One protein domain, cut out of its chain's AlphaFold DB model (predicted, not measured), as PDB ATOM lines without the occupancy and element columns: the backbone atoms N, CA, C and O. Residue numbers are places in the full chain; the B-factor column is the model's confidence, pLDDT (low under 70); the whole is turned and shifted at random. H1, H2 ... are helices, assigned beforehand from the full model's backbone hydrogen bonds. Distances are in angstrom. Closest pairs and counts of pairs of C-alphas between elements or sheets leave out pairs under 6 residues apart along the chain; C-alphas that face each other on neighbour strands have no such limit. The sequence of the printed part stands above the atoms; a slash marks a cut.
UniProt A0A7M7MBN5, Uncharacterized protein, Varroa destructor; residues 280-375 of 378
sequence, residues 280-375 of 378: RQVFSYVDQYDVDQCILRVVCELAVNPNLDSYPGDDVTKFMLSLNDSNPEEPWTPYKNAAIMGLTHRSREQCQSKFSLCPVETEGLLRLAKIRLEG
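What this domain is: This is residues 280 to 375 of the 378 residues of an uncharacterized protein of Varroa destructor (UniProt A0A7M7MBN5). The longest helix, H4, lies beside a buried middle helix, H2, and the other helices are set round this core in crossed directions. H3 and H5 pack on opposite sides of the core, H6 packs on H2 by its first residues and leads away, and H1 lies off the H2 and H4 pair. The printed part has 96 residues with six named helices, H1 to H6 in chain order, and no named strand: all helix. It is compact, with a radius of gyration of the C-alphas of 12.6 A and spans of 33 by 32 by 25 A.

How they stand to each other: H2, residues 294 to 304, is the hub, touching four helices. H4, residues 333 to 345, touches it at Cys 300 and Gly 342, closest C-alphas 4.4 A apart, the same way at a tilt of 36 degrees, only just steep. H3, residues 313 to 322, touches H2 at 78 degrees, about perpendicular; the closest C-alphas, of Leu 302 and Gly 313, are 4.9 A apart. H5, residues 348 to 354, forms a helical hairpin with H4; their closest C-alphas, of Gly 342 and Cys 351, are 6.5 A apart. H6, residues 362 to 373, touches H2 with residues 362 to 366 alone, closest at Val 298 and Thr 362, C-alphas 5.6 A apart. H1, residues 280 to 289, is near H2 and H4 but apart from H3, H5 and H6. In the six helices every O i to N i+4 pair is within hydrogen-bond range.

Where its parts are: H1 begins at C-alpha 280 (33.363, 90.419, -29.749) and spans 14.3 A, H2 15.3 A, H3 14.1 A, H4 18.1 A and H5 9.9 A. H6, 16.3 A, ends at C-alpha 373 (33.138, 92.760, -8.716).

The domain as a whole: The C-alphas farthest apart, of Ser 326 and Gly 375, are 36.5 A apart. The printed part has no cut, no link is long, and no printed residue is under 70 in pLDDT.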
ATOM      1  N   ARG A 280      34.240  89.587 -28.906       97.06
ATOM      2  CA  ARG A 280      33.363  90.419 -29.749       97.06
ATOM      3  C   ARG A 280      32.054  90.749 -29.050       97.06
ATOM      4  O   ARG A 280      31.649  91.909 -29.042       97.06
ATOM      5  N   GLN A 281      31.409  89.756 -28.438       97.56
ATOM      6  CA  GLN A 281      30.146  89.957 -27.726       97.56
ATOM      7  C   GLN A 281      30.301  90.894 -26.527       97.56
ATOM      8  O   GLN A 281      29.477  91.789 -26.346       97.56
ATOM      9  N   VAL A 282      31.365  90.724 -25.735       97.00
ATOM     10  CA  VAL A 282      31.645  91.597 -24.589       97.00
ATOM     11  C   VAL A 282      31.919  93.022 -25.055       97.00
ATOM     12  O   VAL A 282      31.258  93.935 -24.580       97.00
ATOM     13  N   PHE A 283      32.826  93.233 -26.006       97.56
ATOM     14  CA  PHE A 283      33.158  94.583 -26.465       97.56
ATOM     15  C   PHE A 283      32.002  95.263 -27.197       97.56
ATOM     16  O   PHE A 283      31.796  96.451 -26.996       97.56
ATOM     17  N   SER A 284      31.189  94.521 -27.953       97.62
ATOM     18  CA  SER A 284      29.971  95.077 -28.565       97.62
ATOM     19  C   SER A 284      28.953  95.506 -27.508       97.62
ATOM     20  O   SER A 284      28.298  96.535 -27.649       97.62
ATOM     21  N   TYR A 285      28.820  94.727 -26.430       97.31
ATOM     22  CA  TYR A 285      27.993  95.117 -25.293       97.31
ATOM     23  C   TYR A 285      28.556  96.376 -24.628       97.31
ATOM     24  O   TYR A 285      27.817  97.319 -24.382       97.31
ATOM     25  N   VAL A 286      29.861  96.422 -24.361       96.75
ATOM     26  CA  VAL A 286      30.503  97.589 -23.745       96.75
ATOM     27  C   VAL A 286      30.307  98.838 -24.612       96.75
ATOM     28  O   VAL A 286      29.820  99.833 -24.088       96.75
ATOM     29  N   ASP A 287      30.579  98.769 -25.914       96.06
ATOM     30  CA  ASP A 287      30.412  99.880 -26.863       96.06
ATOM     31  C   ASP A 287      28.967 100.407 -26.895       96.06
ATOM     32  O   ASP A 287      28.726 101.611 -26.857       96.06
ATOM     33  N   GLN A 288      27.980  99.506 -26.834       97.25
ATOM     34  CA  GLN A 288      26.566  99.884 -26.780       97.25
ATOM     35  C   GLN A 288      26.201 100.712 -25.534       97.25
ATOM     36  O   GLN A 288      25.278 101.531 -25.591       97.25
ATOM     37  N   TYR A 289      26.865 100.472 -24.400       96.81
ATOM     38  CA  TYR A 289      26.539 101.106 -23.117       96.81
ATOM     39  C   TYR A 289      27.541 102.189 -22.688       96.81
ATOM     40  O   TYR A 289      27.205 102.991 -21.818       96.81
ATOM     41  N   ASP A 290      28.721 102.269 -23.304       96.06
ATOM     42  CA  ASP A 290      29.759 103.275 -23.041       96.06
ATOM     43  C   ASP A 290      29.556 104.548 -23.881       96.06
ATOM     44  O   ASP A 290      30.481 105.078 -24.494       96.06
ATOM     45  N   VAL A 291      28.319 105.056 -23.909       93.69
ATOM     46  CA  VAL A 291      27.922 106.224 -24.721       93.69
ATOM     47  C   VAL A 291      28.752 107.466 -24.373       93.69
ATOM     48  O   VAL A 291      29.107 108.249 -25.253       93.69
ATOM     49  N   ASP A 292      29.105 107.609 -23.095       95.94
ATOM     50  CA  ASP A 292      29.892 108.727 -22.572       95.94
ATOM     51  C   ASP A 292      31.413 108.492 -22.685       95.94
ATOM     52  O   ASP A 292      32.199 109.306 -22.201       95.94
ATOM     53  N   GLN A 293      31.854 107.399 -23.325       97.44
ATOM     54  CA  GLN A 293      33.269 107.050 -23.540       97.44
ATOM     55  C   GLN A 293      34.086 106.927 -22.241       97.44
ATOM     56  O   GLN A 293      35.301 107.160 -22.209       97.44
ATOM     57  N   CYS A 294      33.424 106.576 -21.144       98.12
ATOM     58  CA  CYS A 294      34.054 106.466 -19.841       98.12
ATOM     59  C   CYS A 294      35.025 105.290 -19.771       98.12
ATOM     60  O   CYS A 294      36.094 105.418 -19.174       98.12
ATOM     61  N   ILE A 295      34.710 104.160 -20.403       97.75
ATOM     62  CA  ILE A 295      35.597 102.991 -20.388       97.75
ATOM     63  C   ILE A 295      36.815 103.248 -21.279       97.75
ATOM     64  O   ILE A 295      37.930 102.905 -20.889       97.75
ATOM     65  N   LEU A 296      36.644 103.941 -22.409       98.44
ATOM     66  CA  LEU A 296      37.772 104.417 -23.221       98.44
ATOM     67  C   LEU A 296      38.712 105.335 -22.422       98.44
ATOM     68  O   LEU A 296      39.931 105.136 -22.447       98.44
ATOM     69  N   ARG A 297      38.159 106.282 -21.650       98.31
ATOM     70  CA  ARG A 297      38.946 107.139 -20.747       98.31
ATOM     71  C   ARG A 297      39.706 106.323 -19.705       98.31
ATOM     72  O   ARG A 297      40.901 106.546 -19.533       98.31
ATOM     73  N   VAL A 298      39.039 105.371 -19.047       98.19
ATOM     74  CA  VAL A 298      39.659 104.491 -18.041       98.19
ATOM     75  C   VAL A 298      40.824 103.714 -18.650       98.19
ATOM     76  O   VAL A 298      41.907 103.700 -18.074       98.19
ATOM     77  N   VAL A 299      40.642 103.114 -19.829       98.25
ATOM     78  CA  VAL A 299      41.704 102.361 -20.517       98.25
ATOM     79  C   VAL A 299      42.895 103.263 -20.867       98.25
ATOM     80  O   VAL A 299      44.039 102.869 -20.647       98.25
ATOM     81  N   CYS A 300      42.647 104.485 -21.346       98.69
ATOM     82  CA  CYS A 300      43.708 105.458 -21.623       98.69
ATOM     83  C   CYS A 300      44.462 105.866 -20.348       98.69
ATOM     84  O   CYS A 300      45.691 105.840 -20.320       98.69
ATOM     85  N   GLU A 301      43.749 106.211 -19.273       98.38
ATOM     86  CA  GLU A 301      44.375 106.651 -18.021       98.38
ATOM     87  C   GLU A 301      45.108 105.511 -17.290       98.38
ATOM     88  O   GLU A 301      46.168 105.761 -16.718       98.38
ATOM     89  N   LEU A 302      44.622 104.265 -17.363       98.06
ATOM     90  CA  LEU A 302      45.341 103.084 -16.858       98.06
ATOM     91  C   LEU A 302      46.631 102.814 -17.643       98.06
ATOM     92  O   LEU A 302      47.622 102.385 -17.057       98.06
ATOM     93  N   ALA A 303      46.645 103.104 -18.945       98.12
ATOM     94  CA  ALA A 303      47.855 103.025 -19.757       98.12
ATOM     95  C   ALA A 303      48.870 104.139 -19.424       98.12
ATOM     96  O   ALA A 303      50.075 103.927 -19.551       98.12
ATOM     97  N   VAL A 304      48.410 105.314 -18.970       98.19
ATOM     98  CA  VAL A 304      49.282 106.389 -18.453       98.19
ATOM     99  C   VAL A 304      49.826 106.046 -17.061       98.19
ATOM    100  O   VAL A 304      51.015 106.239 -16.802       98.19
ATOM    101  N   ASN A 305      48.967 105.564 -16.159       97.44
ATOM    102  CA  ASN A 305      49.314 105.205 -14.786       97.44
ATOM    103  C   ASN A 305      48.795 103.794 -14.442       97.44
ATOM    104  O   ASN A 305      47.655 103.653 -13.989       97.44
ATOM    105  N   PRO A 306      49.631 102.748 -14.585       95.31
ATOM    106  CA  PRO A 306      49.202 101.364 -14.388       95.31
ATOM    107  C   PRO A 306      48.855 101.013 -12.936       95.31
ATOM    108  O   PRO A 306      48.242  99.975 -12.709       95.31
ATOM    109  N   ASN A 307      49.213 101.864 -11.967       94.12
ATOM    110  CA  ASN A 307      48.956 101.655 -10.537       94.12
ATOM    111  C   ASN A 307      47.803 102.528 -10.003       94.12
ATOM    112  O   ASN A 307      47.710 102.766  -8.794       94.12
ATOM    113  N   LEU A 308      46.941 103.047 -10.882       92.81
ATOM    114  CA  LEU A 308      45.820 103.901 -10.491       92.81
ATOM    115  C   LEU A 308      44.835 103.136  -9.584       92.81
ATOM    116  O   LEU A 308      44.316 102.089  -9.960       92.81
ATOM    117  N   ASP A 309      44.592 103.660  -8.380       87.94
ATOM    118  CA  ASP A 309      43.683 103.097  -7.360       87.94
ATOM    119  C   ASP A 309      43.937 101.613  -7.005       87.94
ATOM    120  O   ASP A 309      43.019 100.856  -6.694       87.94
ATOM    121  N   SER A 310      45.201 101.169  -7.046       88.50
ATOM    122  CA  SER A 310      45.582  99.757  -6.825       88.50
ATOM    123  C   SER A 310      44.955  98.767  -7.821       88.50
ATOM    124  O   SER A 310      44.924  97.562  -7.561       88.50
ATOM    125  N   TYR A 311      44.439  99.257  -8.950       86.62
ATOM    126  CA  TYR A 311      43.927  98.414 -10.022       86.62
ATOM    127  C   TYR A 311      45.098  97.878 -10.863       86.62
ATOM    128  O   TYR A 311      46.050  98.624 -11.091       86.62
ATOM    129  N   PRO A 312      45.065  96.624 -11.354       90.44
ATOM    130  CA  PRO A 312      46.119  96.075 -12.210       90.44
ATOM    131  C   PRO A 312      46.039  96.655 -13.635       90.44
ATOM    132  O   PRO A 312      45.707  95.962 -14.600       90.44
ATOM    133  N   GLY A 313      46.322  97.952 -13.787       92.62
ATOM    134  CA  GLY A 313      46.255  98.661 -15.068       92.62
ATOM    135  C   GLY A 313      47.243  98.129 -16.107       92.62
ATOM    136  O   GLY A 313      46.949  98.141 -17.302       92.62
ATOM    137  N   ASP A 314      48.373  97.587 -15.652       95.88
ATOM    138  CA  ASP A 314      49.388  96.981 -16.518       95.88
ATOM    139  C   ASP A 314      48.845  95.737 -17.249       95.88
ATOM    140  O   ASP A 314      49.080  95.555 -18.444       95.88
ATOM    141  N   ASP A 315      48.039  94.917 -16.564       95.25
ATOM    142  CA  ASP A 315      47.415  93.724 -17.149       95.25
ATOM    143  C   ASP A 315      46.314  94.096 -18.143       95.25
ATOM    144  O   ASP A 315      46.232  93.507 -19.221       95.25
ATOM    145  N   VAL A 316      45.508  95.117 -17.826       95.75
ATOM    146  CA  VAL A 316      44.502  95.650 -18.758       95.75
ATOM    147  C   VAL A 316      45.174  96.192 -20.012       95.75
ATOM    148  O   VAL A 316      44.742  95.887 -21.119       95.75
ATOM    149  N   THR A 317      46.250  96.960 -19.857       96.94
ATOM    150  CA  THR A 317      46.971  97.552 -20.987       96.94
ATOM    151  C   THR A 317      47.581  96.463 -21.868       96.94
ATOM    152  O   THR A 317      47.369  96.466 -23.081       96.94
ATOM    153  N   LYS A 318      48.260  95.469 -21.276       97.25
ATOM    154  CA  LYS A 318      48.796  94.309 -22.012       97.25
ATOM    155  C   LYS A 318      47.703  93.520 -22.718       97.25
ATOM    156  O   LYS A 318      47.902  93.108 -23.858       97.25
ATOM    157  N   PHE A 319      46.559  93.328 -22.065       96.62
ATOM    158  CA  PHE A 319      45.406  92.672 -22.665       96.62
ATOM    159  C   PHE A 319      44.875  93.459 -23.868       96.62
ATOM    160  O   PHE A 319      44.731  92.885 -24.937       96.62
ATOM    161  N   MET A 320      44.658  94.771 -23.746       97.62
ATOM    162  CA  MET A 320      44.165  95.593 -24.860       97.62
ATOM    163  C   MET A 320      45.127  95.589 -26.053       97.62
ATOM    164  O   MET A 320      44.691  95.529 -27.201       97.62
ATOM    165  N   LEU A 321      46.437  95.611 -25.794       97.19
ATOM    166  CA  LEU A 321      47.453  95.561 -26.845       97.19
ATOM    167  C   LEU A 321      47.594  94.182 -27.502       97.19
ATOM    168  O   LEU A 321      48.013  94.123 -28.660       97.19
ATOM    169  N   SER A 322      47.255  93.095 -26.800       96.31
ATOM    170  CA  SER A 322      47.343  91.733 -27.340       96.31
ATOM    171  C   SER A 322      46.182  91.367 -28.268       96.31
ATOM    172  O   SER A 322      46.273  90.373 -28.989       96.31
ATOM    173  N   LEU A 323      45.113  92.168 -28.285       96.00
ATOM    174  CA  LEU A 323      43.980  91.978 -29.185       96.00
ATOM    175  C   LEU A 323      44.399  92.179 -30.648       96.00
ATOM    176  O   LEU A 323      45.096  93.141 -30.994       96.00
ATOM    177  N   ASN A 324      43.945  91.270 -31.512       93.75
ATOM    178  CA  ASN A 324      44.214  91.315 -32.945       93.75
ATOM    179  C   ASN A 324      43.582  92.569 -33.575       93.75
ATOM    180  O   ASN A 324      42.406  92.846 -33.354       93.75
ATOM    181  N   ASP A 325      44.351  93.316 -34.362       89.69
ATOM    182  CA  ASP A 325      43.926  94.525 -35.081       89.69
ATOM    183  C   ASP A 325      43.942  94.350 -36.603       89.69
ATOM    184  O   ASP A 325      43.900  95.328 -37.347       89.69
ATOM    185  N   SER A 326      43.954  93.099 -37.078       93.31
ATOM    186  CA  SER A 326      43.876  92.794 -38.512       93.31
ATOM    187  C   SER A 326      42.639  93.408 -39.181       93.31
ATOM    188  O   SER A 326      42.673  93.699 -40.375       93.31
ATOM    189  N   ASN A 327      41.552  93.600 -38.427       94.94
ATOM    190  CA  ASN A 327      40.320  94.210 -38.904       94.94
ATOM    191  C   ASN A 327      39.995  95.478 -38.078       94.94
ATOM    192  O   ASN A 327      39.765  95.369 -36.874       94.94
ATOM    193  N   PRO A 328      39.946  96.677 -38.692       94.88
ATOM    194  CA  PRO A 328      39.624  97.918 -37.982       94.88
ATOM    195  C   PRO A 328      38.155  98.004 -37.538       94.88
ATOM    196  O   PRO A 328      37.820  98.866 -36.726       94.88
ATOM    197  N   GLU A 329      37.281  97.138 -38.056       96.38
ATOM    198  CA  GLU A 329      35.862  97.080 -37.682       96.38
ATOM    199  C   GLU A 329      35.611  96.271 -36.399       96.38
ATOM    200  O   GLU A 329      34.472  96.170 -35.945       96.38
ATOM    201  N   GLU A 330      36.651  95.688 -35.791       97.00
ATOM    202  CA  GLU A 330      36.482  94.937 -34.547       97.00
ATOM    203  C   GLU A 330      36.065  95.855 -33.386       97.00
ATOM    204  O   GLU A 330      36.630  96.943 -33.222       97.00
ATOM    205  N   PRO A 331      35.142  95.412 -32.510       97.31
ATOM    206  CA  PRO A 331      34.555  96.262 -31.472       97.31
ATOM    207  C   PRO A 331      35.551  96.666 -30.370       97.31
ATOM    208  O   PRO A 331      35.321  97.633 -29.650       97.31
ATOM    209  N   TRP A 332      36.679  95.962 -30.225       97.88
ATOM    210  CA  TRP A 332      37.738  96.336 -29.278       97.88
ATOM    211  C   TRP A 332      38.729  97.373 -29.821       97.88
ATOM    212  O   TRP A 332      39.502  97.941 -29.046       97.88
ATOM    213  N   THR A 333      38.724  97.639 -31.130       97.69
ATOM    214  CA  THR A 333      39.627  98.596 -31.789       97.69
ATOM    215  C   THR A 333      39.688  99.965 -31.094       97.69
ATOM    216  O   THR A 333      40.800 100.429 -30.819       97.69
ATOM    217  N   PRO A 334      38.567 100.628 -30.733       97.75
ATOM    218  CA  PRO A 334      38.637 101.917 -30.042       97.75
ATOM    219  C   PRO A 334      39.323 101.827 -28.667       97.75
ATOM    220  O   PRO A 334      40.072 102.734 -28.302       97.75
ATOM    221  N   TYR A 335      39.159 100.720 -27.937       98.31
ATOM    222  CA  TYR A 335      39.796 100.500 -26.633       98.31
ATOM    223  C   TYR A 335      41.300 100.247 -26.762       98.31
ATOM    224  O   TYR A 335      42.089 100.817 -26.005       98.31
ATOM    225  N   LYS A 336      41.719  99.474 -27.770       98.00
ATOM    226  CA  LYS A 336      43.139  99.314 -28.110       98.00
ATOM    227  C   LYS A 336      43.777 100.663 -28.455       98.00
ATOM    228  O   LYS A 336      44.838 100.995 -27.929       98.00
ATOM    229  N   ASN A 337      43.099 101.480 -29.263       98.06
ATOM    230  CA  ASN A 337      43.566 102.821 -29.621       98.06
ATOM    231  C   ASN A 337      43.663 103.755 -28.404       98.06
ATOM    232  O   ASN A 337      44.614 104.529 -28.305       98.06
ATOM    233  N   ALA A 338      42.725 103.665 -27.458       98.44
ATOM    234  CA  ALA A 338      42.788 104.407 -26.200       98.44
ATOM    235  C   ALA A 338      44.008 104.002 -25.352       98.44
ATOM    236  O   ALA A 338      44.715 104.872 -24.842       98.44
ATOM    237  N   ALA A 339      44.314 102.702 -25.263       98.38
ATOM    238  CA  ALA A 339      45.508 102.210 -24.570       98.38
ATOM    239  C   ALA A 339      46.806 102.711 -25.234       98.38
ATOM    240  O   ALA A 339      47.702 103.218 -24.555       98.38
ATOM    241  N   ILE A 340      46.893 102.635 -26.569       98.19
ATOM    242  CA  ILE A 340      48.037 103.152 -27.344       98.19
ATOM    243  C   ILE A 340      48.210 104.655 -27.112       98.19
ATOM    244  O   ILE A 340      49.332 105.126 -26.916       98.19
ATOM    245  N   MET A 341      47.110 105.411 -27.100       98.31
ATOM    246  CA  MET A 341      47.132 106.846 -26.832       98.31
ATOM    247  C   MET A 341      47.702 107.147 -25.444       98.31
ATOM    248  O   MET A 341      48.611 107.970 -25.332       98.31
ATOM    249  N   GLY A 342      47.236 106.446 -24.408       98.19
ATOM    250  CA  GLY A 342      47.756 106.603 -23.048       98.19
ATOM    251  C   GLY A 342      49.264 106.345 -22.964       98.19
ATOM    252  O   GLY A 342      50.010 107.177 -22.444       98.19
ATOM    253  N   LEU A 343      49.740 105.256 -23.576       97.88
ATOM    254  CA  LEU A 343      51.170 104.916 -23.612       97.88
ATOM    255  C   LEU A 343      52.022 105.928 -24.383       97.88
ATOM    256  O   LEU A 343      53.160 106.206 -23.992       97.88
ATOM    257  N   THR A 344      51.486 106.452 -25.486       98.06
ATOM    258  CA  THR A 344      52.208 107.366 -26.380       98.06
ATOM    259  C   THR A 344      52.332 108.750 -25.760       98.06
ATOM    260  O   THR A 344      53.416 109.328 -25.737       98.06
ATOM    261  N   HIS A 345      51.229 109.278 -25.235       97.19
ATOM    262  CA  HIS A 345      51.169 110.652 -24.751       97.19
ATOM    263  C   HIS A 345      51.601 110.798 -23.291       97.19
ATOM    264  O   HIS A 345      52.036 111.881 -22.902       97.19
ATOM    265  N   ARG A 346      51.493 109.727 -22.487       96.81
ATOM    266  CA  ARG A 346      51.886 109.688 -21.063       96.81
ATOM    267  C   ARG A 346      51.334 110.853 -20.233       96.81
ATOM    268  O   ARG A 346      51.944 111.268 -19.253       96.81
ATOM    269  N   SER A 347      50.186 111.394 -20.634       97.88
ATOM    270  CA  SER A 347      49.540 112.531 -19.985       97.88
ATOM    271  C   SER A 347      48.084 112.197 -19.749       97.88
ATOM    272  O   SER A 347      47.329 111.869 -20.669       97.88
ATOM    273  N   ARG A 348      47.695 112.308 -18.483       97.38
ATOM    274  CA  ARG A 348      46.327 112.076 -18.048       97.38
ATOM    275  C   ARG A 348      45.398 113.140 -18.624       97.38
ATOM    276  O   ARG A 348      44.318 112.818 -19.102       97.38
ATOM    277  N   GLU A 349      45.853 114.385 -18.666       97.81
ATOM    278  CA  GLU A 349      45.127 115.534 -19.209       97.81
ATOM    279  C   GLU A 349      44.783 115.325 -20.690       97.81
ATOM    280  O   GLU A 349      43.695 115.689 -21.135       97.81
ATOM    281  N   GLN A 350      45.674 114.686 -21.453       98.19
ATOM    282  CA  GLN A 350      45.408 114.351 -22.853       98.19
ATOM    283  C   GLN A 350      44.331 113.271 -22.997       98.19
ATOM    284  O   GLN A 350      43.434 113.435 -23.826       98.19
ATOM    285  N   CYS A 351      44.346 112.227 -22.158       98.31
ATOM    286  CA  CYS A 351      43.249 111.253 -22.102       98.31
ATOM    287  C   CYS A 351      41.913 111.937 -21.755       98.31
ATOM    288  O   CYS A 351      40.903 111.690 -22.409       98.31
ATOM    289  N   GLN A 352      41.907 112.838 -20.770       97.75
ATOM    290  CA  GLN A 352      40.705 113.564 -20.339       97.75
ATOM    291  C   GLN A 352      40.155 114.487 -21.422       97.75
ATOM    292  O   GLN A 352      38.954 114.508 -21.670       97.75
ATOM    293  N   SER A 353      41.039 115.227 -22.091       98.06
ATOM    294  CA  SER A 353      40.672 116.105 -23.201       98.06
ATOM    295  C   SER A 353      40.083 115.306 -24.367       98.06
ATOM    296  O   SER A 353      39.042 115.679 -24.917       98.06
ATOM    297  N   LYS A 354      40.696 114.159 -24.704       98.25
ATOM    298  CA  LYS A 354      40.209 113.281 -25.774       98.25
ATOM    299  C   LYS A 354      38.844 112.672 -25.457       98.25
ATOM    300  O   LYS A 354      37.984 112.659 -26.335       98.25
ATOM    301  N   PHE A 355      38.657 112.181 -24.234       97.94
ATOM    302  CA  PHE A 355      37.442 111.503 -23.770       97.94
ATOM    303  C   PHE A 355      36.635 112.401 -22.821       97.94
ATOM    304  O   PHE A 355      36.243 112.005 -21.723       97.94
ATOM    305  N   SER A 356      36.399 113.638 -23.260       97.81
ATOM    306  CA  SER A 356      35.755 114.699 -22.471       97.81
ATOM    307  C   SER A 356      34.251 114.503 -22.258       97.81
ATOM    308  O   SER A 356      33.657 115.205 -21.443       97.81
ATOM    309  N   LEU A 357      33.636 113.537 -22.952       97.94
ATOM    310  CA  LEU A 357      32.237 113.165 -22.741       97.94
ATOM    311  C   LEU A 357      32.011 112.473 -21.394       97.94
ATOM    312  O   LEU A 357      30.906 112.554 -20.868       97.94
ATOM    313  N   CYS A 358      33.040 111.846 -20.814       97.88
ATOM    314  CA  CYS A 358      32.893 111.134 -19.554       97.88
ATOM    315  C   CYS A 358      32.877 112.117 -18.368       97.88
ATOM    316  O   CYS A 358      33.919 112.708 -18.058       97.88
ATOM    317  N   PRO A 359      31.745 112.262 -17.647       96.94
ATOM    318  CA  PRO A 359      31.614 113.253 -16.579       96.94
ATOM    319  C   PRO A 359      32.233 112.793 -15.252       96.94
ATOM    320  O   PRO A 359      32.350 113.585 -14.320       96.94
ATOM    321  N   VAL A 360      32.588 111.510 -15.139       96.75
ATOM    322  CA  VAL A 360      33.072 110.888 -13.901       96.75
ATOM    323  C   VAL A 360      34.593 110.764 -13.937       96.75
ATOM    324  O   VAL A 360      35.185 110.466 -14.972       96.75
ATOM    325  N   GLU A 361      35.234 110.975 -12.790       96.88
ATOM    326  CA  GLU A 361      36.660 110.701 -12.617       96.88
ATOM    327  C   GLU A 361      36.947 109.193 -12.664       96.88
ATOM    328  O   GLU A 361      36.185 108.373 -12.139       96.88
ATOM    329  N   THR A 362      38.075 108.820 -13.267       96.94
ATOM    330  CA  THR A 362      38.493 107.423 -13.452       96.94
ATOM    331  C   THR A 362      38.576 106.653 -12.137       96.94
ATOM    332  O   THR A 362      38.114 105.517 -12.073       96.94
ATOM    333  N   GLU A 363      39.087 107.258 -11.066       96.31
ATOM    334  CA  GLU A 363      39.150 106.642  -9.734       96.31
ATOM    335  C   GLU A 363      37.750 106.317  -9.202       96.31
ATOM    336  O   GLU A 363      37.536 105.267  -8.598       96.31
ATOM    337  N   GLY A 364      36.765 107.182  -9.469       95.75
ATOM    338  CA  GLY A 364      35.368 106.926  -9.126       95.75
ATOM    339  C   GLY A 364      34.804 105.716  -9.876       95.75
ATOM    340  O   GLY A 364      34.136 104.870  -9.275       95.75
ATOM    341  N   LEU A 365      35.114 105.595 -11.169       95.19
ATOM    342  CA  LEU A 365      34.703 104.458 -11.999       95.19
ATOM    343  C   LEU A 365      35.368 103.148 -11.556       95.19
ATOM    344  O   LEU A 365      34.681 102.133 -11.429       95.19
ATOM    345  N   LEU A 366      36.672 103.169 -11.271       95.56
ATOM    346  CA  LEU A 366      37.419 102.003 -10.787       95.56
ATOM    347  C   LEU A 366      36.902 101.533  -9.425       95.56
ATOM    348  O   LEU A 366      36.663 100.339  -9.234       95.56
ATOM    349  N   ARG A 367      36.627 102.466  -8.507       93.94
ATOM    350  CA  ARG A 367      36.033 102.147  -7.204       93.94
ATOM    351  C   ARG A 367      34.656 101.501  -7.349       93.94
ATOM    352  O   ARG A 367      34.386 100.494  -6.700       93.94
ATOM    353  N   LEU A 368      33.794 102.035  -8.219       91.88
ATOM    354  CA  LEU A 368      32.480 101.441  -8.500       91.88
ATOM    355  C   LEU A 368      32.597 100.044  -9.123       91.88
ATOM    356  O   LEU A 368      31.839  99.144  -8.756       91.88
ATOM    357  N   ALA A 369      33.546  99.848 -10.041       91.56
ATOM    358  CA  ALA A 369      33.812  98.547 -10.645       91.56
ATOM    359  C   ALA A 369      34.268  97.527  -9.592       91.56
ATOM    360  O   ALA A 369      33.739  96.416  -9.554       91.56
ATOM    361  N   LYS A 370      35.175  97.922  -8.692       90.81
ATOM    362  CA  LYS A 370      35.651  97.084  -7.586       90.81
ATOM    363  C   LYS A 370      34.510  96.640  -6.671       90.81
ATOM    364  O   LYS A 370      34.360  95.445  -6.441       90.81
ATOM    365  N   ILE A 371      33.658  97.573  -6.239       91.56
ATOM    366  CA  ILE A 371      32.495  97.270  -5.387       91.56
ATOM    367  C   ILE A 371      31.575  96.239  -6.063       91.56
ATOM    368  O   ILE A 371      31.162  95.268  -5.428       91.56
ATOM    369  N   ARG A 372      31.299  96.404  -7.365       88.75
ATOM    370  CA  ARG A 372      30.461  95.460  -8.126       88.75
ATOM    371  C   ARG A 372      31.102  94.084  -8.294       88.75
ATOM    372  O   ARG A 372      30.394  93.085  -8.219       88.75
ATOM    373  N   LEU A 373      32.410  94.024  -8.545       87.50
ATOM    374  CA  LEU A 373      33.138  92.760  -8.716       87.50
ATOM    375  C   LEU A 373      33.263  91.981  -7.404       87.50
ATOM    376  O   LEU A 373      33.216  90.754  -7.416       87.50
ATOM    377  N   GLU A 374      33.376  92.682  -6.278       90.62
ATOM    378  CA  GLU A 374      33.401  92.081  -4.941       90.62
ATOM    379  C   GLU A 374      32.007  91.626  -4.465       90.62
ATOM    380  O   GLU A 374      31.891  90.977  -3.427       90.62
ATOM    381  N   GLY A 375      30.952  91.901  -5.242       84.88
ATOM    382  CA  GLY A 375      29.593  91.437  -4.961       84.88
ATOM    383  C   GLY A 375      28.904  92.185  -3.820       84.88
ATOM    384  O   GLY A 375      27.940  91.674  -3.254       84.88
TER     385      GLY A 375